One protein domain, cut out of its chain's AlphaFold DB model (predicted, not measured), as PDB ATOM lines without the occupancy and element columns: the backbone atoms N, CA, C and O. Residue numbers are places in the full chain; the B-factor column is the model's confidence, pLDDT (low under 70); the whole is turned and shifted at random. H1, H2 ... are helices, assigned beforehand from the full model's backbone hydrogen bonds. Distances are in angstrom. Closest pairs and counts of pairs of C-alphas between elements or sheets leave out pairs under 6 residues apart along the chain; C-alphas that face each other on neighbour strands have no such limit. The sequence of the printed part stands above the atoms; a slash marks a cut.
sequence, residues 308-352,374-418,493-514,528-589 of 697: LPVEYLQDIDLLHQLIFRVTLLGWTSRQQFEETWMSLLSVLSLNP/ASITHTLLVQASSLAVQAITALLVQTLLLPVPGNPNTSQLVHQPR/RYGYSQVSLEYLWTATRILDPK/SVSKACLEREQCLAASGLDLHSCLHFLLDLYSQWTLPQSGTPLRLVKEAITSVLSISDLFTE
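This is residues 308 to 352, 374 to 418, 493 to 514 and 528 to 589 of the 697 residues of the protein "Hypothetical protein" of Timema bartmani (UniProt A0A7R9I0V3). Five nearly aligned helices make an elongated bundle in two layers: H1, H3 and H7 lie side by side and run the same way, with the long H3 in the middle, while H2 and H6 run back the other way in the second layer. Near the end of the bundle where H3 finishes, H5 stands steeply to H3, with the short H4 and the loop of residues 401 to 418 at the same end. The printed part has 174 residues with seven named helices, H1 to H7 in order along the chain, and no named strand; its class is all helix. It is compact, with a radius of gyration of the C-alphas of 16.7 A, and spans 58 by 36 by 25 A.

H1, residues 316 to 329, touches H3, residues 374 to 400, at a shallow tilt of 3 degrees, the same way; their closest C-alphas, of Ile 323 and Ala 391, are 5.2 A apart. H2, residues 334 to 348, touches residues 384 to 395 of H3 alone, at a shallow tilt of 26 degrees, opposite ways, closest at the C-alphas of Leu 348 and Ser 385, 5.4 A. H3 is the hub, and also touches H7, residues 570 to 583, at a shallow tilt of 6 degrees, the same way, closest at the C-alphas of Ser 386 and Leu 572, 5.4 A. H4, residues 501 to 507, touches residues 532 to 533 of H5, residues 531 to 543, alone, at a shallow tilt of 32 degrees, only just short of steep; the closest C-alphas, of Tyr 503 and Cys 533, are 6.0 A apart. H5 is close to H3 but not clearly touching, with the C-alphas of Leu 400 and Arg 536 6.8 A apart. H6, residues 547 to 562, forms a helical hairpin with H7, closest at the C-alphas of Thr 562 and Val 573, 6.1 A. H6 is near H2 and H3, while H1 and H7 are apart. Every O i to N i+4 pair is within hydrogen-bond range in H1, H4, H5, H6 and H7; in H2 it is 10 of 11 and in H3 21 of 23.

H1 begins at C-alpha 316 (200.623, 204.591, 141.470). H2 is 21.2 A long, H6 21.9 A, and H3 39.8 A, ending at C-alpha 400 (179.236, 195.833, 127.465). Residues 401 to 402 pair with 412 to 413, antiparallel. H7 ends at C-alpha 583 (184.812, 203.389, 124.166).

The C-alphas farthest apart, of Ala 374 and Lys 514, are 58.5 A apart. Three cuts leave out residues 353 to 373, 419 to 492 and 515 to 527, with gaps of 11.3, 16.8 and 11.1 A between C-alphas. Of the links printed whole, H1 to H2 and H5 to H6 are tight and H6 to H7 is short. The mean pLDDT of the printed part is 88.6, with residues 351 to 352, 374 to 375, 511 to 514 and 528 under 70.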
ATOM      1  N   LEU A 308     187.197 206.113 148.617       87.75
ATOM      2  CA  LEU A 308     188.593 206.417 148.904       87.75
ATOM      3  C   LEU A 308     188.887 207.903 148.613       87.75
ATOM      4  O   LEU A 308     188.538 208.376 147.528       87.75
ATOM      5  N   PRO A 309     189.547 208.637 149.530       86.31
ATOM      6  CA  PRO A 309     189.909 210.030 149.301       86.31
ATOM      7  C   PRO A 309     190.892 210.204 148.134       86.31
ATOM      8  O   PRO A 309     191.722 209.333 147.855       86.31
ATOM      9  N   VAL A 310     190.815 211.356 147.467       81.06
ATOM     10  CA  VAL A 310     191.573 211.661 146.238       81.06
ATOM     11  C   VAL A 310     193.082 211.693 146.484       81.06
ATOM     12  O   VAL A 310     193.865 211.384 145.590       81.06
ATOM     13  N   GLU A 311     193.504 212.018 147.704       82.25
ATOM     14  CA  GLU A 311     194.911 212.100 148.091       82.25
ATOM     15  C   GLU A 311     195.610 210.739 147.972       82.25
ATOM     16  O   GLU A 311     196.751 210.667 147.522       82.25
ATOM     17  N   TYR A 312     194.902 209.650 148.290       84.50
ATOM     18  CA  TYR A 312     195.413 208.283 148.153       84.50
ATOM     19  C   TYR A 312     195.417 207.809 146.694       84.50
ATOM     20  O   TYR A 312     196.236 206.980 146.307       84.50
ATOM     21  N   LEU A 313     194.529 208.355 145.858       82.75
ATOM     22  CA  LEU A 313     194.421 208.007 144.437       82.75
ATOM     23  C   LEU A 313     195.533 208.615 143.564       82.75
ATOM     24  O   LEU A 313     195.569 208.349 142.366       82.75
ATOM     25  N   GLN A 314     196.449 209.399 144.139       80.75
ATOM     26  CA  GLN A 314     197.669 209.851 143.457       80.75
ATOM     27  C   GLN A 314     198.786 208.796 143.502       80.75
ATOM     28  O   GLN A 314     199.742 208.871 142.725       80.75
ATOM     29  N   ASP A 315     198.670 207.804 144.386       88.00
ATOM     30  CA  ASP A 315     199.629 206.716 144.499       88.00
ATOM     31  C   ASP A 315     199.465 205.710 143.345       88.00
ATOM     32  O   ASP A 315     198.386 205.179 143.065       88.00
ATOM     33  N   ILE A 316     200.575 205.440 142.661       89.56
ATOM     34  CA  ILE A 316     200.623 204.591 141.470       89.56
ATOM     35  C   ILE A 316     200.324 203.125 141.802       89.56
ATOM     36  O   ILE A 316     199.654 202.447 141.018       89.56
ATOM     37  N   ASP A 317     200.835 202.612 142.917       91.25
ATOM     38  CA  ASP A 317     200.639 201.217 143.312       91.25
ATOM     39  C   ASP A 317     199.191 200.995 143.745       91.25
ATOM     40  O   ASP A 317     198.567 199.990 143.383       91.25
ATOM     41  N   LEU A 318     198.617 201.988 144.427       92.56
ATOM     42  CA  LEU A 318     197.205 202.004 144.779       92.56
ATOM     43  C   LEU A 318     196.310 202.012 143.531       92.56
ATOM     44  O   LEU A 318     195.360 201.227 143.457       92.56
ATOM     45  N   LEU A 319     196.613 202.841 142.526       91.94
ATOM     46  CA  LEU A 319     195.851 202.877 141.272       91.94
ATOM     47  C   LEU A 319     195.911 201.544 140.512       91.94
ATOM     48  O   LEU A 319     194.886 201.089 140.005       91.94
ATOM     49  N   HIS A 320     197.062 200.866 140.464       93.75
ATOM     50  CA  HIS A 320     197.144 199.525 139.864       93.75
ATOM     51  C   HIS A 320     196.270 198.507 140.610       93.75
ATOM     52  O   HIS A 320     195.541 197.732 139.981       93.75
ATOM     53  N   GLN A 321     196.305 198.531 141.945       94.12
ATOM     54  CA  GLN A 321     195.458 197.691 142.795       94.12
ATOM     55  C   GLN A 321     193.967 197.977 142.584       94.12
ATOM     56  O   GLN A 321     193.151 197.045 142.600       94.12
ATOM     57  N   LEU A 322     193.609 199.245 142.371       93.25
ATOM     58  CA  LEU A 322     192.247 199.672 142.070       93.25
ATOM     59  C   LEU A 322     191.798 199.168 140.695       93.25
ATOM     60  O   LEU A 322     190.744 198.545 140.599       93.25
ATOM     61  N   ILE A 323     192.610 199.350 139.646       94.31
ATOM     62  CA  ILE A 323     192.316 198.860 138.287       94.31
ATOM     63  C   ILE A 323     192.081 197.349 138.295       94.31
ATOM     64  O   ILE A 323     191.130 196.867 137.671       94.31
ATOM     65  N   PHE A 324     192.915 196.591 139.016       95.94
ATOM     66  CA  PHE A 324     192.746 195.145 139.141       95.94
ATOM     67  C   PHE A 324     191.395 194.784 139.771       95.94
ATOM     68  O   PHE A 324     190.674 193.946 139.228       95.94
ATOM     69  N   ARG A 325     191.021 195.440 140.878       95.12
ATOM     70  CA  ARG A 325     189.754 195.190 141.589       95.12
ATOM     71  C   ARG A 325     188.542 195.590 140.772       95.12
ATOM     72  O   ARG A 325     187.626 194.783 140.654       95.12
ATOM     73  N   VAL A 326     188.569 196.773 140.157       93.12
ATOM     74  CA  VAL A 326     187.514 197.224 139.244       93.12
ATOM     75  C   VAL A 326     187.360 196.204 138.126       93.12
ATOM     76  O   VAL A 326     186.255 195.732 137.912       93.12
ATOM     77  N   THR A 327     188.441 195.765 137.480       94.12
ATOM     78  CA  THR A 327     188.374 194.801 136.365       94.12
ATOM     79  C   THR A 327     187.879 193.414 136.796       94.12
ATOM     80  O   THR A 327     187.106 192.792 136.069       94.12
ATOM     81  N   LEU A 328     188.319 192.919 137.958       95.25
ATOM     82  CA  LEU A 328     187.976 191.588 138.469       95.25
ATOM     83  C   LEU A 328     186.544 191.522 139.007       95.25
ATOM     84  O   LEU A 328     185.811 190.580 138.702       95.25
ATOM     85  N   LEU A 329     186.175 192.483 139.853       95.88
ATOM     86  CA  LEU A 329     184.905 192.488 140.569       95.88
ATOM     87  C   LEU A 329     183.821 193.185 139.768       95.88
ATOM     88  O   LEU A 329     182.685 192.744 139.836       95.88
ATOM     89  N   GLY A 330     184.152 194.226 139.010       95.00
ATOM     90  CA  GLY A 330     183.195 195.135 138.392       95.00
ATOM     91  C   GLY A 330     182.454 195.992 139.413       95.00
ATOM     92  O   GLY A 330     183.010 196.346 140.450       95.00
ATOM     93  N   TRP A 331     181.193 196.305 139.135       95.31
ATOM     94  CA  TRP A 331     180.329 197.100 140.008       95.31
ATOM     95  C   TRP A 331     179.017 196.363 140.316       95.31
ATOM     96  O   TRP A 331     178.575 195.474 139.579       95.31
ATOM     97  N   THR A 332     178.430 196.668 141.470       93.50
ATOM     98  CA  THR A 332     177.244 195.989 142.025       93.50
ATOM     99  C   THR A 332     175.998 196.870 142.001       93.50
ATOM    100  O   THR A 332     174.885 196.350 141.993       93.50
ATOM    101  N   SER A 333     176.171 198.192 141.946       93.25
ATOM    102  CA  SER A 333     175.089 199.172 141.911       93.25
ATOM    103  C   SER A 333     175.472 200.388 141.069       93.25
ATOM    104  O   SER A 333     176.654 200.664 140.848       93.25
ATOM    105  N   ARG A 334     174.459 201.150 140.644       94.31
ATOM    106  CA  ARG A 334     174.646 202.459 140.006       94.31
ATOM    107  C   ARG A 334     175.467 203.407 140.885       94.31
ATOM    108  O   ARG A 334     176.365 204.067 140.382       94.31
ATOM    109  N   GLN A 335     175.187 203.427 142.187       93.31
ATOM    110  CA  GLN A 335     175.910 204.266 143.139       93.31
ATOM    111  C   GLN A 335     177.409 203.935 143.150       93.31
ATOM    112  O   GLN A 335     178.227 204.834 143.004       93.31
ATOM    113  N   GLN A 336     177.777 202.650 143.232       94.06
ATOM    114  CA  GLN A 336     179.184 202.241 143.218       94.06
ATOM    115  C   GLN A 336     179.886 202.633 141.910       94.06
ATOM    116  O   GLN A 336     181.056 203.019 141.926       94.06
ATOM    117  N   PHE A 337     179.182 202.537 140.776       95.56
ATOM    118  CA  PHE A 337     179.695 203.003 139.490       95.56
ATOM    119  C   PHE A 337     179.974 204.512 139.518       95.56
ATOM    120  O   PHE A 337     181.083 204.922 139.189       95.56
ATOM    121  N   GLU A 338     179.000 205.327 139.936       94.69
ATOM    122  CA  GLU A 338     179.117 206.791 139.977       94.69
ATOM    123  C   GLU A 338     180.197 207.254 140.968       94.69
ATOM    124  O   GLU A 338     180.989 208.135 140.643       94.69
ATOM    125  N   GLU A 339     180.303 206.624 142.139       93.00
ATOM    126  CA  GLU A 339     181.352 206.907 143.128       93.00
ATOM    127  C   GLU A 339     182.750 206.595 142.580       93.00
ATOM    128  O   GLU A 339     183.664 207.418 142.691       93.00
ATOM    129  N   THR A 340     182.920 205.433 141.937       93.50
ATOM    130  CA  THR A 340     184.195 205.042 141.311       93.50
ATOM    131  C   THR A 340     184.544 205.984 140.160       93.50
ATOM    132  O   THR A 340     185.682 206.436 140.048       93.50
ATOM    133  N   TRP A 341     183.556 206.326 139.331       94.38
ATOM    134  CA  TRP A 341     183.690 207.275 138.232       94.38
ATOM    135  C   TRP A 341     184.162 208.650 138.722       94.38
ATOM    136  O   TRP A 341     185.191 209.142 138.261       94.38
ATOM    137  N   MET A 342     183.473 209.239 139.703       92.50
ATOM    138  CA  MET A 342     183.824 210.554 140.254       92.50
ATOM    139  C   MET A 342     185.205 210.556 140.914       92.50
ATOM    140  O   MET A 342     185.970 211.506 140.747       92.50
ATOM    141  N   SER A 343     185.554 209.469 141.608       91.31
ATOM    142  CA  SER A 343     186.879 209.295 142.208       91.31
ATOM    143  C   SER A 343     187.979 209.313 141.141       91.31
ATOM    144  O   SER A 343     188.964 210.032 141.282       91.31
ATOM    145  N   LEU A 344     187.799 208.605 140.023       92.81
ATOM    146  CA  LEU A 344     188.773 208.598 138.926       92.81
ATOM    147  C   LEU A 344     188.836 209.942 138.180       92.81
ATOM    148  O   LEU A 344     189.925 210.379 137.812       92.81
ATOM    149  N   LEU A 345     187.705 210.636 138.002       92.19
ATOM    150  CA  LEU A 345     187.682 211.975 137.397       92.19
ATOM    151  C   LEU A 345     188.445 213.015 138.223       92.19
ATOM    152  O   LEU A 345     189.082 213.908 137.660       92.19
ATOM    153  N   SER A 346     188.408 212.895 139.550       89.06
ATOM    154  CA  SER A 346     189.159 213.792 140.431       89.06
ATOM    155  C   SER A 346     190.676 213.680 140.221       89.06
ATOM    156  O   SER A 346     191.361 214.699 140.226       89.06
ATOM    157  N   VAL A 347     191.187 212.480 139.903       88.75
ATOM    158  CA  VAL A 347     192.599 212.260 139.536       88.75
ATOM    159  C   VAL A 347     192.941 212.945 138.210       88.75
ATOM    160  O   VAL A 347     194.045 213.458 138.049       88.75
ATOM    161  N   LEU A 348     192.000 212.992 137.260       87.31
ATOM    162  CA  LEU A 348     192.203 213.665 135.968       87.31
ATOM    163  C   LEU A 348     192.156 215.194 136.068       87.31
ATOM    164  O   LEU A 348     192.756 215.871 135.240       87.31
ATOM    165  N   SER A 349     191.451 215.729 137.068       80.56
ATOM    166  CA  SER A 349     191.299 217.175 137.287       80.56
ATOM    167  C   SER A 349     192.541 217.826 137.907       80.56
ATOM    168  O   SER A 349     192.657 219.050 137.930       80.56
ATOM    169  N   LEU A 350     193.488 217.023 138.398       72.06
ATOM    170  CA  LEU A 350     194.809 217.481 138.812       72.06
ATOM    171  C   LEU A 350     195.628 217.761 137.543       72.06
ATOM    172  O   LEU A 350     196.317 216.874 137.049       72.06
ATOM    173  N   ASN A 351     195.481 218.963 136.972       61.50
ATOM    174  CA  ASN A 351     196.034 219.349 135.669       61.50
ATOM    175  C   ASN A 351     197.528 218.982 135.525       61.50
ATOM    176  O   ASN A 351     198.378 219.676 136.083       61.50
ATOM    177  N   PRO A 352     197.891 217.979 134.701       57.88
ATOM    178  CA  PRO A 352     199.292 217.721 134.368       57.88
ATOM    179  C   PRO A 352     199.837 218.728 133.344       57.88
ATOM    180  O   PRO A 352     201.016 218.701 133.025       57.88
ATOM    181  N   ALA A 374     209.972 218.787 141.149       67.56
ATOM    182  CA  ALA A 374     208.866 219.193 140.282       67.56
ATOM    183  C   ALA A 374     208.754 218.302 139.032       67.56
ATOM    184  O   ALA A 374     207.655 217.884 138.672       67.56
ATOM    185  N   SER A 375     209.878 217.939 138.406       67.44
ATOM    186  CA  SER A 375     209.908 217.019 137.261       67.44
ATOM    187  C   SER A 375     209.473 215.597 137.636       67.44
ATOM    188  O   SER A 375     208.743 214.954 136.873       67.44
ATOM    189  N   ILE A 376     209.871 215.112 138.816       73.06
ATOM    190  CA  ILE A 376     209.438 213.811 139.337       73.06
ATOM    191  C   ILE A 376     207.933 213.843 139.613       73.06
ATOM    192  O   ILE A 376     207.214 212.992 139.097       73.06
ATOM    193  N   THR A 377     207.436 214.849 140.336       74.12
ATOM    194  CA  THR A 377     206.008 215.013 140.640       74.12
ATOM    195  C   THR A 377     205.167 215.113 139.371       74.12
ATOM    196  O   THR A 377     204.157 214.427 139.256       74.12
ATOM    197  N   HIS A 378     205.611 215.884 138.375       76.44
ATOM    198  CA  HIS A 378     204.952 215.961 137.073       76.44
ATOM    199  C   HIS A 378     204.895 214.589 136.382       76.44
ATOM    200  O   HIS A 378     203.854 214.181 135.876       76.44
ATOM    201  N   THR A 379     205.992 213.826 136.404       80.88
ATOM    202  CA  THR A 379     206.031 212.474 135.818       80.88
ATOM    203  C   THR A 379     205.070 211.512 136.520       80.88
ATOM    204  O   THR A 379     204.361 210.752 135.856       80.88
ATOM    205  N   LEU A 380     205.024 211.561 137.854       81.75
ATOM    206  CA  LEU A 380     204.117 210.752 138.667       81.75
ATOM    207  C   LEU A 380     202.656 211.117 138.392       81.75
ATOM    208  O   LEU A 380     201.840 210.220 138.201       81.75
ATOM    209  N   LEU A 381     202.346 212.410 138.274       83.88
ATOM    210  CA  LEU A 381     201.009 212.895 137.952       83.88
ATOM    211  C   LEU A 381     200.557 212.418 136.568       83.88
ATOM    212  O   LEU A 381     199.488 211.835 136.440       83.88
ATOM    213  N   VAL A 382     201.404 212.551 135.543       86.56
ATOM    214  CA  VAL A 382     201.120 212.030 134.193       86.56
ATOM    215  C   VAL A 382     200.867 210.524 134.218       86.56
ATOM    216  O   VAL A 382     199.993 210.019 133.507       86.56
ATOM    217  N   GLN A 383     201.622 209.783 135.030       89.12
ATOM    218  CA  GLN A 383     201.417 208.352 135.207       89.12
ATOM    219  C   GLN A 383     200.094 208.040 135.914       89.12
ATOM    220  O   GLN A 383     199.376 207.156 135.447       89.12
ATOM    221  N   ALA A 384     199.756 208.765 136.979       90.12
ATOM    222  CA  ALA A 384     198.489 208.631 137.685       90.12
ATOM    223  C   ALA A 384     197.304 208.941 136.759       90.12
ATOM    224  O   ALA A 384     196.395 208.122 136.648       90.12
ATOM    225  N   SER A 385     197.355 210.037 135.993       91.56
ATOM    226  CA  SER A 385     196.326 210.375 135.001       91.56
ATOM    227  C   SER A 385     196.204 209.304 133.916       91.56
ATOM    228  O   SER A 385     195.096 208.923 133.554       91.56
ATOM    229  N   SER A 386     197.321 208.747 133.433       93.25
ATOM    230  CA  SER A 386     197.289 207.650 132.452       93.25
ATOM    231  C   SER A 386     196.608 206.398 133.027       93.25
ATOM    232  O   SER A 386     195.776 205.777 132.373       93.25
ATOM    233  N   LEU A 387     196.921 206.027 134.271       94.00
ATOM    234  CA  LEU A 387     196.282 204.894 134.947       94.00
ATOM    235  C   LEU A 387     194.800 205.162 135.239       94.00
ATOM    236  O   LEU A 387     193.977 204.264 135.082       94.00
ATOM    237  N   ALA A 388     194.437 206.391 135.599       94.56
ATOM    238  CA  ALA A 388     193.046 206.785 135.778       94.56
ATOM    239  C   ALA A 388     192.255 206.674 134.466       94.56
ATOM    240  O   ALA A 388     191.148 206.139 134.478       94.56
ATOM    241  N   VAL A 389     192.838 207.063 133.324       95.69
ATOM    242  CA  VAL A 389     192.236 206.818 132.002       95.69
ATOM    243  C   VAL A 389     192.016 205.321 131.773       95.69
ATOM    244  O   VAL A 389     190.902 204.927 131.438       95.69
ATOM    245  N   GLN A 390     193.015 204.470 132.038       95.19
ATOM    246  CA  GLN A 390     192.867 203.011 131.917       95.19
ATOM    247  C   GLN A 390     191.753 202.455 132.814       95.19
ATOM    248  O   GLN A 390     190.963 201.614 132.379       95.19
ATOM    249  N   ALA A 391     191.671 202.932 134.058       95.00
ATOM    250  CA  ALA A 391     190.637 202.546 135.011       95.00
ATOM    251  C   ALA A 391     189.241 202.943 134.514       95.00
ATOM    252  O   ALA A 391     188.316 202.129 134.553       95.00
ATOM    253  N   ILE A 392     189.100 204.164 133.992       96.75
ATOM    254  CA  ILE A 392     187.855 204.671 133.410       96.75
ATOM    255  C   ILE A 392     187.460 203.843 132.185       96.75
ATOM    256  O   ILE A 392     186.308 203.419 132.073       96.75
ATOM    257  N   THR A 393     188.403 203.551 131.285       96.25
ATOM    258  CA  THR A 393     188.141 202.689 130.129       96.25
ATOM    259  C   THR A 393     187.666 201.308 130.577       96.25
ATOM    260  O   THR A 393     186.672 200.808 130.050       96.25
ATOM    261  N   ALA A 394     188.322 200.695 131.569       95.06
ATOM    262  CA  ALA A 394     187.928 199.393 132.104       95.06
ATOM    263  C   ALA A 394     186.516 199.423 132.715       95.06
ATOM    264  O   ALA A 394     185.711 198.533 132.435       95.06
ATOM    265  N   LEU A 395     186.192 200.468 133.484       96.19
ATOM    266  CA  LEU A 395     184.872 200.681 134.080       96.19
ATOM    267  C   LEU A 395     183.775 200.810 133.007       96.19
ATOM    268  O   LEU A 395     182.716 200.191 133.116       96.19
ATOM    269  N   LEU A 396     184.038 201.565 131.937       96.19
ATOM    270  CA  LEU A 396     183.095 201.749 130.833       96.19
ATOM    271  C   LEU A 396     182.927 200.484 129.986       96.19
ATOM    272  O   LEU A 396     181.803 200.141 129.625       96.19
ATOM    273  N   VAL A 397     184.001 199.740 129.709       94.81
ATOM    274  CA  VAL A 397     183.932 198.472 128.958       94.81
ATOM    275  C   VAL A 397     183.058 197.438 129.678       94.81
ATOM    276  O   VAL A 397     182.379 196.649 129.025       94.81
ATOM    277  N   GLN A 398     182.969 197.469 131.010       94.44
ATOM    278  CA  GLN A 398     182.066 196.585 131.763       94.44
ATOM    279  C   GLN A 398     180.577 196.833 131.505       94.44
ATOM    280  O   GLN A 398     179.750 195.973 131.815       94.44
ATOM    281  N   THR A 399     180.216 197.967 130.906       95.19
ATOM    282  CA  THR A 399     178.837 198.230 130.466       95.19
ATOM    283  C   THR A 399     178.459 197.439 129.207       95.19
ATOM    284  O   THR A 399     177.284 197.373 128.852       95.19
ATOM    285  N   LEU A 400     179.438 196.791 128.557       94.19
ATOM    286  CA  LEU A 400     179.236 195.833 127.465       94.19
ATOM    287  C   LEU A 400     178.964 194.406 127.965       94.19
ATOM    288  O   LEU A 400     178.868 193.495 127.147       94.19
ATOM    289  N   LEU A 401     178.896 194.163 129.276       93.56
ATOM    290  CA  LEU A 401     178.633 192.833 129.828       93.56
ATOM    291  C   LEU A 401     177.132 192.497 129.784       93.56
ATOM    292  O   LEU A 401     176.313 193.254 130.298       93.56
ATOM    293  N   LEU A 402     176.790 191.328 129.236       89.25
ATOM    294  CA  LEU A 402     175.438 190.757 129.239       89.25
ATOM    295  C   LEU A 402     175.408 189.383 129.925       89.25
ATOM    296  O   LEU A 402     176.355 188.611 129.754       89.25
ATOM    297  N   PRO A 403     174.338 189.037 130.669       86.25
ATOM    298  CA  PRO A 403     173.071 189.774 130.787       86.25
ATOM    299  C   PRO A 403     173.060 190.871 131.865       86.25
ATOM    300  O   PRO A 403     172.191 191.738 131.839       86.25
ATOM    301  N   VAL A 404     174.006 190.848 132.810       90.12
ATOM    302  CA  VAL A 404     174.095 191.820 133.913       90.12
ATOM    303  C   VAL A 404     175.323 192.715 133.702       90.12
ATOM    304  O   VAL A 404     176.450 192.241 133.915       90.12
ATOM    305  N   PRO A 405     175.144 193.986 133.294       92.69
ATOM    306  CA  PRO A 405     176.241 194.940 133.178       92.69
ATOM    307  C   PRO A 405     177.003 195.068 134.501       92.69
ATOM    308  O   PRO A 405     176.419 194.965 135.578       92.69
ATOM    309  N   GLY A 406     178.325 195.230 134.433       92.69
ATOM    310  CA  GLY A 406     179.147 195.364 135.639       92.69
ATOM    311  C   GLY A 406     179.444 194.074 136.407       92.69
ATOM    312  O   GLY A 406     180.167 194.147 137.396       92.69
ATOM    313  N   ASN A 407     178.947 192.900 135.987       94.00
ATOM    314  CA  ASN A 407     179.261 191.614 136.627       94.00
ATOM    315  C   ASN A 407     180.093 190.682 135.721       94.00
ATOM    316  O   ASN A 407     179.519 189.908 134.954       94.00
ATOM    317  N   PRO A 408     181.435 190.672 135.826       91.56
ATOM    318  CA  PRO A 408     182.292 189.852 134.965       91.56
ATOM    319  C   PRO A 408     182.157 188.330 135.153       91.56
ATOM    320  O   PRO A 408     182.656 187.575 134.324       91.56
ATOM    321  N   ASN A 409     181.544 187.855 136.247       90.88
ATOM    322  CA  ASN A 409     181.495 186.423 136.569       90.88
ATOM    323  C   ASN A 409     180.228 185.715 136.061       90.88
ATOM    324  O   ASN A 409     180.263 184.523 135.737       90.88
ATOM    325  N   THR A 410     179.105 186.436 136.011       89.19
ATOM    326  CA  THR A 410     177.828 185.937 135.465       89.19
ATOM    327  C   THR A 410     177.627 186.330 134.007       89.19
ATOM    328  O   THR A 410     176.834 185.698 133.316       89.19
ATOM    329  N   SER A 411     178.327 187.367 133.548       90.50
ATOM    330  CA  SER A 411     178.119 187.983 132.241       90.50
ATOM    331  C   SER A 411     179.329 187.811 131.324       90.50
ATOM    332  O   SER A 411     180.452 187.590 131.773       90.50
ATOM    333  N   GLN A 412     179.104 187.939 130.021       89.00
ATOM    334  CA  GLN A 412     180.141 187.951 128.994       89.00
ATOM    335  C   GLN A 412     180.079 189.255 128.205       89.00
ATOM    336  O   GLN A 412     179.018 189.865 128.071       89.00
ATOM    337  N   LEU A 413     181.228 189.695 127.692       90.94
ATOM    338  CA  LEU A 413     181.285 190.882 126.845       90.94
ATOM    339  C   LEU A 413     180.503 190.629 125.560       90.94
ATOM    340  O   LEU A 413     180.726 189.622 124.886       90.94
ATOM    341  N   VAL A 414     179.629 191.568 125.207       90.94
ATOM    342  CA  VAL A 414     178.877 191.549 123.953       90.94
ATOM    343  C   VAL A 414     179.839 191.386 122.791       90.94
ATOM    344  O   VAL A 414     180.736 192.204 122.592       90.94
ATOM    345  N   HIS A 415     179.636 190.330 122.011       88.81
ATOM    346  CA  HIS A 415     180.342 190.116 120.761       88.81
ATOM    347  C   HIS A 415     179.329 190.047 119.625       88.81
ATOM    348  O   HIS A 415     178.459 189.178 119.616       88.81
ATOM    349  N   GLN A 416     179.462 190.952 118.657       87.81
ATOM    350  CA  GLN A 416     178.735 190.851 117.397       87.81
ATOM    351  C   GLN A 416     179.715 190.365 116.321       87.81
ATOM    352  O   GLN A 416     180.602 191.136 115.932       87.81
ATOM    353  N   PRO A 417     179.570 189.122 115.825       85.50
ATOM    354  CA  PRO A 417     180.422 188.624 114.759       85.50
ATOM    355  C   PRO A 417     180.164 189.391 113.459       85.50
ATOM    356  O   PRO A 417     179.047 189.846 113.193       85.50
ATOM    357  N   ARG A 418     181.212 189.531 112.642       84.44
ATOM    358  CA  ARG A 418     181.107 190.116 111.295       84.44
ATOM    359  C   ARG A 418     180.450 189.145 110.319       84.44
ATOM    360  O   ARG A 418     179.706 189.574 109.439       84.44
ATOM    361  N   ARG A 493     187.772 187.805 126.082       83.75
ATOM    362  CA  ARG A 493     188.667 188.955 126.275       83.75
ATOM    363  C   ARG A 493     188.199 190.140 125.431       83.75
ATOM    364  O   ARG A 493     187.911 189.977 124.248       83.75
ATOM    365  N   TYR A 494     188.164 191.340 126.009       90.00
ATOM    366  CA  TYR A 494     187.965 192.558 125.221       90.00
ATOM    367  C   TYR A 494     189.156 192.782 124.282       90.00
ATOM    368  O   TYR A 494     190.311 192.606 124.679       90.00
ATOM    369  N   GLY A 495     188.893 193.174 123.041       88.56
ATOM    370  CA  GLY A 495     189.951 193.412 122.069       88.56
ATOM    371  C   GLY A 495     189.421 193.907 120.737       88.56
ATOM    372  O   GLY A 495     188.236 194.211 120.592       88.56
ATOM    373  N   TYR A 496     190.308 193.968 119.746       88.50
ATOM    374  CA  TYR A 496     189.938 194.381 118.400       88.50
ATOM    375  C   TYR A 496     188.809 193.517 117.839       88.50
ATOM    376  O   TYR A 496     188.686 192.325 118.135       88.50
ATOM    377  N   SER A 497     187.963 194.154 117.030       85.38
ATOM    378  CA  SER A 497     186.811 193.500 116.416       85.38
ATOM    379  C   SER A 497     185.830 192.878 117.421       85.38
ATOM    380  O   SER A 497     185.219 191.847 117.137       85.38
ATOM    381  N   GLN A 498     185.662 193.510 118.590       91.12
ATOM    382  CA  GLN A 498     184.632 193.146 119.567       91.12
ATOM    383  C   GLN A 498     183.226 193.232 118.958       91.12
ATOM    384  O   GLN A 498     182.415 192.325 119.145       91.12
ATOM    385  N   VAL A 499     182.955 194.291 118.195       92.31
ATOM    386  CA  VAL A 499     181.669 194.521 117.535       92.31
ATOM    387  C   VAL A 499     181.858 194.800 116.046       92.31
ATOM    388  O   VAL A 499     182.853 195.396 115.613       92.31
ATOM    389  N   SER A 500     180.894 194.345 115.253       91.62
ATOM    390  CA  SER A 500     180.848 194.540 113.807       91.62
ATOM    391  C   SER A 500     180.178 195.867 113.424       91.62
ATOM    392  O   SER A 500     179.503 196.489 114.244       91.62
ATOM    393  N   LEU A 501     180.259 196.265 112.149       90.19
ATOM    394  CA  LEU A 501     179.565 197.473 111.667       90.19
ATOM    395  C   LEU A 501     178.040 197.420 111.842       90.19
ATOM    396  O   LEU A 501     177.444 198.432 112.178       90.19
ATOM    397  N   GLU A 502     177.410 196.248 111.691       88.31
ATOM    398  CA  GLU A 502     175.965 196.070 111.948       88.31
ATOM    399  C   GLU A 502     175.558 196.481 113.376       88.31
ATOM    400  O   GLU A 502     174.524 197.121 113.571       88.31
ATOM    401  N   TYR A 503     176.395 196.167 114.370       91.38
ATOM    402  CA  TYR A 503     176.190 196.615 115.746       91.38
ATOM    403  C   TYR A 503     176.361 198.130 115.860       91.38
ATOM    404  O   TYR A 503     175.485 198.798 116.398       91.38
ATOM    405  N   LEU A 504     177.445 198.685 115.307       92.50
ATOM    406  CA  LEU A 504     177.728 200.122 115.403       92.50
ATOM    407  C   LEU A 504     176.649 200.967 114.715       92.50
ATOM    408  O   LEU A 504     176.203 201.951 115.285       92.50
ATOM    409  N   TRP A 505     176.161 200.559 113.543       90.50
ATOM    410  CA  TRP A 505     175.065 201.250 112.859       90.50
ATOM    411  C   TRP A 505     173.721 201.134 113.576       90.50
ATOM    412  O   TRP A 505     172.908 202.054 113.478       90.50
ATOM    413  N   THR A 506     173.493 200.031 114.295       89.31
ATOM    414  CA  THR A 506     172.344 199.907 115.202       89.31
ATOM    415  C   THR A 506     172.478 200.909 116.353       89.31
ATOM    416  O   THR A 506     171.558 201.687 116.586       89.31
ATOM    417  N   ALA A 507     173.643 200.952 117.008       89.12
ATOM    418  CA  ALA A 507     173.916 201.845 118.136       89.12
ATOM    419  C   ALA A 507     173.819 203.331 117.751       89.12
ATOM    420  O   ALA A 507     173.245 204.130 118.486       89.12
ATOM    421  N   THR A 508     174.317 203.707 116.567       86.69
ATOM    422  CA  THR A 508     174.240 205.086 116.057       86.69
ATOM    423  C   THR A 508     172.894 205.438 115.425       86.69
ATOM    424  O   THR A 508     172.775 206.511 114.832       86.69
ATOM    425  N   ARG A 509     171.906 204.531 115.469       81.88
ATOM    426  CA  ARG A 509     170.581 204.680 114.837       81.88
ATOM    427  C   ARG A 509     170.636 205.007 113.340       81.88
ATOM    428  O   ARG A 509     169.769 205.685 112.805       81.88
ATOM    429  N   ILE A 510     171.674 204.529 112.655       76.94
ATOM    430  CA  ILE A 510     171.739 204.559 111.185       76.94
ATOM    431  C   ILE A 510     170.838 203.454 110.617       76.94
ATOM    432  O   ILE A 510     170.242 203.617 109.555       76.94
ATOM    433  N   LEU A 511     170.728 202.332 111.336       62.91
ATOM    434  CA  LEU A 511     169.755 201.277 111.076       62.91
ATOM    435  C   LEU A 511     168.575 201.435 112.035       62.91
ATOM    436  O   LEU A 511     168.684 201.081 113.211       62.91
ATOM    437  N   ASP A 512     167.446 201.932 111.533       57.84
ATOM    438  CA  ASP A 512     166.235 202.045 112.337       57.84
ATOM    439  C   ASP A 512     165.467 200.710 112.394       57.84
ATOM    440  O   ASP A 512     165.169 200.100 111.362       57.84
ATOM    441  N   PRO A 513     165.050 200.244 113.589       54.34
ATOM    442  CA  PRO A 513     164.258 199.020 113.725       54.34
ATOM    443  C   PRO A 513     162.877 199.121 113.066       54.34
ATOM    444  O   PRO A 513     162.289 198.093 112.719       54.34
ATOM    445  N   LYS A 514     162.374 200.342 112.849       50.25
ATOM    446  CA  LYS A 514     161.074 200.615 112.218       50.25
ATOM    447  C   LYS A 514     161.078 200.399 110.699       50.25
ATOM    448  O   LYS A 514     160.025 200.085 110.156       50.25
ATOM    449  N   SER A 528     169.920 193.468 109.018       67.69
ATOM    450  CA  SER A 528     169.195 193.248 110.262       67.69
ATOM    451  C   SER A 528     169.713 194.199 111.333       67.69
ATOM    452  O   SER A 528     170.868 194.609 111.308       67.69
ATOM    453  N   VAL A 529     168.849 194.553 112.278       78.88
ATOM    454  CA  VAL A 529     169.266 195.265 113.487       78.88
ATOM    455  C   VAL A 529     169.956 194.275 114.427       78.88
ATOM    456  O   VAL A 529     169.485 193.143 114.593       78.88
ATOM    457  N   SER A 530     171.061 194.685 115.057       84.31
ATOM    458  CA  SER A 530     171.776 193.833 116.009       84.31
ATOM    459  C   SER A 530     170.940 193.628 117.272       84.31
ATOM    460  O   SER A 530     170.708 194.553 118.050       84.31
ATOM    461  N   LYS A 531     170.526 192.379 117.514       84.44
ATOM    462  CA  LYS A 531     169.829 191.982 118.749       84.44
ATOM    463  C   LYS A 531     170.682 192.219 119.994       84.44
ATOM    464  O   LYS A 531     170.155 192.681 120.996       84.44
ATOM    465  N   ALA A 532     171.985 191.945 119.905       85.06
ATOM    466  CA  ALA A 532     172.910 192.110 121.023       85.06
ATOM    467  C   ALA A 532     173.053 193.583 121.446       85.06
ATOM    468  O   ALA A 532     173.168 193.871 122.633       85.06
ATOM    469  N   CYS A 533     172.997 194.519 120.487       88.06
ATOM    470  CA  CYS A 533     172.981 195.954 120.779       88.06
ATOM    471  C   CYS A 533     171.729 196.355 121.561       88.06
ATOM    472  O   CYS A 533     171.833 196.974 122.618       88.06
ATOM    473  N   LEU A 534     170.555 195.943 121.073       89.00
ATOM    474  CA  LEU A 534     169.275 196.257 121.707       89.00
ATOM    475  C   LEU A 534     169.162 195.655 123.113       89.00
ATOM    476  O   LEU A 534     168.685 196.320 124.028       89.00
ATOM    477  N   GLU A 535     169.617 194.416 123.300       89.50
ATOM    478  CA  GLU A 535     169.643 193.759 124.613       89.50
ATOM    479  C   GLU A 535     170.541 194.519 125.596       89.50
ATOM    480  O   GLU A 535     170.134 194.808 126.720       89.50
ATOM    481  N   ARG A 536     171.732 194.941 125.153       92.56
ATOM    482  CA  ARG A 536     172.637 195.763 125.963       92.56
ATOM    483  C   ARG A 536     172.030 197.112 126.333       92.56
ATOM    484  O   ARG A 536     172.143 197.516 127.488       92.56
ATOM    485  N   GLU A 537     171.357 197.792 125.411       89.69
ATOM    486  CA  GLU A 537     170.647 199.042 125.718       89.69
ATOM    487  C   GLU A 537     169.534 198.838 126.755       89.69
ATOM    488  O   GLU A 537     169.410 199.638 127.682       89.69
ATOM    489  N   GLN A 538     168.770 197.746 126.656       90.25
ATOM    490  CA  GLN A 538     167.722 197.408 127.625       90.25
ATOM    491  C   GLN A 538     168.292 197.118 129.019       90.25
ATOM    492  O   GLN A 538     167.813 197.679 130.004       90.25
ATOM    493  N   CYS A 539     169.334 196.289 129.115       89.44
ATOM    494  CA  CYS A 539     169.990 195.966 130.385       89.44
ATOM    495  C   CYS A 539     170.641 197.199 131.034       89.44
ATOM    496  O   CYS A 539     170.591 197.370 132.256       89.44
ATOM    497  N   LEU A 540     171.230 198.084 130.226       88.88
ATOM    498  CA  LEU A 540     171.818 199.329 130.711       88.88
ATOM    499  C   LEU A 540     170.742 200.306 131.208       88.88
ATOM    500  O   LEU A 540     170.892 200.874 132.289       88.88
ATOM    501  N   ALA A 541     169.641 200.450 130.465       88.56
ATOM    502  CA  ALA A 541     168.501 201.263 130.879       88.56
ATOM    503  C   ALA A 541     167.877 200.740 132.183       88.56
ATOM    504  O   ALA A 541     167.566 201.530 133.070       88.56
ATOM    505  N   ALA A 542     167.778 199.415 132.345       88.50
ATOM    506  CA  ALA A 542     167.327 198.786 133.589       88.50
ATOM    507  C   ALA A 542     168.274 199.053 134.775       88.50
ATOM    508  O   ALA A 542     167.826 199.128 135.916       88.50
ATOM    509  N   SER A 543     169.570 199.241 134.507       86.50
ATOM    510  CA  SER A 543     170.563 199.631 135.519       86.50
ATOM    511  C   SER A 543     170.508 201.129 135.863       86.50
ATOM    512  O   SER A 543     171.109 201.560 136.846       86.50
ATOM    513  N   GLY A 544     169.799 201.935 135.062       87.88
ATOM    514  CA  GLY A 544     169.618 203.372 135.271       87.88
ATOM    515  C   GLY A 544     170.881 204.214 135.071       87.88
ATOM    516  O   GLY A 544     170.939 205.319 135.609       87.88
ATOM    517  N   LEU A 545     171.890 203.700 134.359       89.62
ATOM    518  CA  LEU A 545     173.156 204.391 134.101       89.62
ATOM    519  C   LEU A 545     173.060 205.321 132.887       89.62
ATOM    520  O   LEU A 545     172.597 204.909 131.824       89.62
ATOM    521  N   ASP A 546     173.578 206.541 133.029       88.38
ATOM    522  CA  ASP A 546     173.702 207.497 131.927       88.38
ATOM    523  C   ASP A 546     175.129 207.515 131.360       88.38
ATOM    524  O   ASP A 546     176.017 208.235 131.821       88.38
ATOM    525  N   LEU A 547     175.355 206.704 130.325       90.44
ATOM    526  CA  LEU A 547     176.636 206.686 129.620       90.44
ATOM    527  C   LEU A 547     176.824 207.868 128.675       90.44
ATOM    528  O   LEU A 547     177.962 208.164 128.324       90.44
ATOM    529  N   HIS A 548     175.753 208.540 128.253       90.88
ATOM    530  CA  HIS A 548     175.864 209.640 127.303       90.88
ATOM    531  C   HIS A 548     176.626 210.808 127.934       90.88
ATOM    532  O   HIS A 548     177.605 211.282 127.356       90.88
ATOM    533  N   SER A 549     176.280 211.167 129.174       91.69
ATOM    534  CA  SER A 549     177.012 212.169 129.958       91.69
ATOM    535  C   SER A 549     178.482 211.785 130.185       91.69
ATOM    536  O   SER A 549     179.371 212.625 130.045       91.69
ATOM    537  N   CYS A 550     178.758 210.506 130.468       94.62
ATOM    538  CA  CYS A 550     180.127 210.011 130.650       94.62
ATOM    539  C   CYS A 550     180.961 210.153 129.367       94.62
ATOM    540  O   CYS A 550     182.109 210.597 129.408       94.62
ATOM    541  N   LEU A 551     180.384 209.779 128.220       94.81
ATOM    542  CA  LEU A 551     181.049 209.868 126.922       94.81
ATOM    543  C   LEU A 551     181.287 211.322 126.518       94.81
ATOM    544  O   LEU A 551     182.398 211.640 126.111       94.81
ATOM    545  N   HIS A 552     180.296 212.203 126.670       94.81
ATOM    546  CA  HIS A 552     180.458 213.626 126.362       94.81
ATOM    547  C   HIS A 552     181.621 214.250 127.130       94.81
ATOM    548  O   HIS A 552     182.521 214.815 126.512       94.81
ATOM    549  N   PHE A 553     181.663 214.052 128.450       95.06
ATOM    550  CA  PHE A 553     182.752 214.561 129.278       95.06
ATOM    551  C   PHE A 553     184.131 214.075 128.798       95.06
ATOM    552  O   PHE A 553     185.067 214.866 128.683       95.06
ATOM    553  N   LEU A 554     184.270 212.777 128.495       95.62
ATOM    554  CA  LEU A 554     185.551 212.218 128.048       95.62
ATOM    555  C   LEU A 554     185.975 212.733 126.679       95.62
ATOM    556  O   LEU A 554     187.155 213.002 126.482       95.62
ATOM    557  N   LEU A 555     185.045 212.859 125.735       95.25
ATOM    558  CA  LEU A 555     185.361 213.370 124.404       95.25
ATOM    559  C   LEU A 555     185.790 214.840 124.470       95.25
ATOM    560  O   LEU A 555     186.749 215.214 123.796       95.25
ATOM    561  N   ASP A 556     185.170 215.646 125.332       94.75
ATOM    562  CA  ASP A 556     185.581 217.035 125.561       94.75
ATOM    563  C   ASP A 556     186.982 217.113 126.189       94.75
ATOM    564  O   ASP A 556     187.836 217.871 125.721       94.75
ATOM    565  N   LEU A 557     187.261 216.282 127.198       93.25
ATOM    566  CA  LEU A 557     188.578 216.208 127.836       93.25
ATOM    567  C   LEU A 557     189.665 215.749 126.851       93.25
ATOM    568  O   LEU A 557     190.716 216.378 126.723       93.25
ATOM    569  N   TYR A 558     189.406 214.675 126.105       94.88
ATOM    570  CA  TYR A 558     190.343 214.150 125.115       94.88
ATOM    571  C   TYR A 558     190.540 215.106 123.942       94.88
ATOM    572  O   TYR A 558     191.640 215.161 123.395       94.88
ATOM    573  N   SER A 559     189.533 215.904 123.583       93.81
ATOM    574  CA  SER A 559     189.692 216.971 122.590       93.81
ATOM    575  C   SER A 559     190.775 217.954 123.014       93.81
ATOM    576  O   SER A 559     191.631 218.297 122.210       93.81
ATOM    577  N   GLN A 560     190.797 218.358 124.286       91.19
ATOM    578  CA  GLN A 560     191.809 219.284 124.800       91.19
ATOM    579  C   GLN A 560     193.207 218.653 124.794       91.19
ATOM    580  O   GLN A 560     194.170 219.282 124.357       91.19
ATOM    581  N   TRP A 561     193.317 217.392 125.217       90.56
ATOM    582  CA  TRP A 561     194.596 216.676 125.299       90.56
ATOM    583  C   TRP A 561     195.208 216.316 123.944       90.56
ATOM    584  O   TRP A 561     196.423 216.185 123.824       90.56
ATOM    585  N   THR A 562     194.380 216.142 122.916       89.19
ATOM    586  CA  THR A 562     194.824 215.736 121.572       89.19
ATOM    587  C   THR A 562     195.175 216.918 120.668       89.19
ATOM    588  O   THR A 562     195.685 216.716 119.565       89.19
ATOM    589  N   LEU A 563     194.965 218.162 121.119       87.69
ATOM    590  CA  LEU A 563     195.386 219.345 120.372       87.69
ATOM    591  C   LEU A 563     196.924 219.394 120.257       87.69
ATOM    592  O   LEU A 563     197.603 219.313 121.286       87.69
ATOM    593  N   PRO A 564     197.493 219.636 119.056       75.38
ATOM    594  CA  PRO A 564     198.946 219.679 118.849       75.38
ATOM    595  C   PRO A 564     199.691 220.713 119.709       75.38
ATOM    596  O   PRO A 564     200.881 220.567 119.963       75.38
ATOM    597  N   GLN A 565     199.001 221.771 120.147       71.81
ATOM    598  CA  GLN A 565     199.567 222.881 120.925       71.81
ATOM    599  C   GLN A 565     199.292 222.776 122.433       71.81
ATOM    600  O   GLN A 565     199.632 223.690 123.176       71.81
ATOM    601  N   SER A 566     198.668 221.687 122.892       74.06
ATOM    602  CA  SER A 566     198.267 221.542 124.297       74.06
ATOM    603  C   SER A 566     199.454 221.385 125.251       74.06
ATOM    604  O   SER A 566     199.339 221.747 126.409       74.06
ATOM    605  N   GLY A 567     200.601 220.879 124.784       76.12
ATOM    606  CA  GLY A 567     201.713 220.502 125.668       76.12
ATOM    607  C   GLY A 567     201.473 219.182 126.411       76.12
ATOM    608  O   GLY A 567     202.245 218.826 127.299       76.12
ATOM    609  N   THR A 568     200.431 218.431 126.035       85.31
ATOM    610  CA  THR A 568     200.087 217.164 126.681       85.31
ATOM    611  C   THR A 568     201.186 216.114 126.466       85.31
ATOM    612  O   THR A 568     201.584 215.855 125.325       85.31
ATOM    613  N   PRO A 569     201.663 215.443 127.528       87.88
ATOM    614  CA  PRO A 569     202.663 214.388 127.407       87.88
ATOM    615  C   PRO A 569     202.189 213.219 126.535       87.88
ATOM    616  O   PRO A 569     201.077 212.713 126.696       87.88
ATOM    617  N   LEU A 570     203.076 212.710 125.672       88.31
ATOM    618  CA  LEU A 570     202.772 211.648 124.699       88.31
ATOM    619  C   LEU A 570     202.152 210.390 125.332       88.31
ATOM    620  O   LEU A 570     201.283 209.760 124.736       88.31
ATOM    621  N   ARG A 571     202.568 210.031 126.555       90.12
ATOM    622  CA  ARG A 571     202.000 208.895 127.301       90.12
ATOM    623  C   ARG A 571     200.494 209.055 127.517       90.12
ATOM    624  O   ARG A 571     199.760 208.092 127.319       90.12
ATOM    625  N   LEU A 572     200.057 210.256 127.893       91.19
ATOM    626  CA  LEU A 572     198.654 210.554 128.157       91.19
ATOM    627  C   LEU A 572     197.857 210.646 126.851       91.19
ATOM    628  O   LEU A 572     196.767 210.092 126.777       91.19
ATOM    629  N   VAL A 573     198.432 211.241 125.798       92.25
ATOM    630  CA  VAL A 573     197.830 211.260 124.449       92.25
ATOM    631  C   VAL A 573     197.596 209.839 123.936       92.25
ATOM    632  O   VAL A 573     196.493 209.503 123.504       92.25
ATOM    633  N   LYS A 574     198.612 208.972 124.039       92.75
ATOM    634  CA  LYS A 574     198.502 207.556 123.680       92.75
ATOM    635  C   LYS A 574     197.370 206.881 124.452       92.75
ATOM    636  O   LYS A 574     196.582 206.167 123.840       92.75
ATOM    637  N   GLU A 575     197.294 207.100 125.764       94.75
ATOM    638  CA  GLU A 575     196.280 206.461 126.605       94.75
ATOM    639  C   GLU A 575     194.858 206.985 126.330       94.75
ATOM    640  O   GLU A 575     193.886 206.231 126.333       94.75
ATOM    641  N   ALA A 576     194.721 208.269 125.999       95.31
ATOM    642  CA  ALA A 576     193.459 208.832 125.537       95.31
ATOM    643  C   ALA A 576     193.003 208.161 124.231       95.31
ATOM    644  O   ALA A 576     191.848 207.761 124.103       95.31
ATOM    645  N   ILE A 577     193.911 207.952 123.274       95.75
ATOM    646  CA  ILE A 577     193.602 207.315 121.983       95.75
ATOM    647  C   ILE A 577     193.236 205.833 122.155       95.75
ATOM    648  O   ILE A 577     192.284 205.358 121.526       95.75
ATOM    649  N   THR A 578     193.930 205.095 123.029       95.56
ATOM    650  CA  THR A 578     193.565 203.708 123.372       95.56
ATOM    651  C   THR A 578     192.212 203.636 124.078       95.56
ATOM    652  O   THR A 578     191.408 202.746 123.770       95.56
ATOM    653  N   SER A 579     191.913 204.598 124.958       96.94
ATOM    654  CA  SER A 579     190.589 204.745 125.561       96.94
ATOM    655  C   SER A 579     189.524 205.002 124.496       96.94
ATOM    656  O   SER A 579     188.531 204.282 124.479       96.94
ATOM    657  N   VAL A 580     189.720 205.972 123.589       97.19
ATOM    658  CA  VAL A 580     188.776 206.318 122.504       97.19
ATOM    659  C   VAL A 580     188.458 205.099 121.639       97.19
ATOM    660  O   VAL A 580     187.291 204.816 121.367       97.19
ATOM    661  N   LEU A 581     189.473 204.320 121.253       95.94
ATOM    662  CA  LEU A 581     189.265 203.082 120.500       95.94
ATOM    663  C   LEU A 581     188.348 202.100 121.229       95.94
ATOM    664  O   LEU A 581     187.484 201.498 120.591       95.94
ATOM    665  N   SER A 582     188.514 201.960 122.542       95.31
ATOM    666  CA  SER A 582     187.733 201.016 123.339       95.31
ATOM    667  C   SER A 582     186.298 201.512 123.567       95.31
ATOM    668  O   SER A 582     185.330 200.786 123.353       95.31
ATOM    669  N   ILE A 583     186.135 202.789 123.926       95.94
ATOM    670  CA  ILE A 583     184.812 203.389 124.166       95.94
ATOM    671  C   ILE A 583     184.043 203.670 122.871       95.94
ATOM    672  O   ILE A 583     182.840 203.889 122.931       95.94
ATOM    673  N   SER A 584     184.681 203.621 121.696       96.50
ATOM    674  CA  SER A 584     183.968 203.761 120.418       96.50
ATOM    675  C   SER A 584     182.955 202.634 120.156       96.50
ATOM    676  O   SER A 584     182.086 202.786 119.306       96.50
ATOM    677  N   ASP A 585     183.006 201.521 120.904       94.94
ATOM    678  CA  ASP A 585     181.938 200.500 120.927       94.94
ATOM    679  C   ASP A 585     180.679 200.951 121.695       94.94
ATOM    680  O   ASP A 585     179.629 200.310 121.608       94.94
ATOM    681  N   LEU A 586     180.784 202.036 122.465       94.69
ATOM    682  CA  LEU A 586     179.719 202.627 123.276       94.69
ATOM    683  C   LEU A 586     179.094 203.863 122.624       94.69
ATOM    684  O   LEU A 586     178.092 204.354 123.143       94.69
ATOM    685  N   PHE A 587     179.668 204.366 121.527       95.44
ATOM    686  CA  PHE A 587     179.167 205.547 120.828       95.44
ATOM    687  C   PHE A 587     177.733 205.346 120.341       95.44
ATOM    688  O   PHE A 587     177.386 204.321 119.753       95.44
ATOM    689  N   THR A 588     176.910 206.361 120.575       90.44
ATOM    690  CA  THR A 588     175.480 206.381 120.245       90.44
ATOM    691  C   THR A 588     175.164 207.353 119.120       90.44
ATOM    692  O   THR A 588     174.055 207.351 118.594       90.44
ATOM    693  N   GLU A 589     176.118 208.205 118.739       91.19
ATOM    694  CA  GLU A 589     175.892 209.265 117.766       91.19
ATOM    695  C   GLU A 589     176.916 209.239 116.640       91.19
ATOM    696  O   GLU A 589     178.109 209.006 116.837       91.19
TER     697      GLU A 589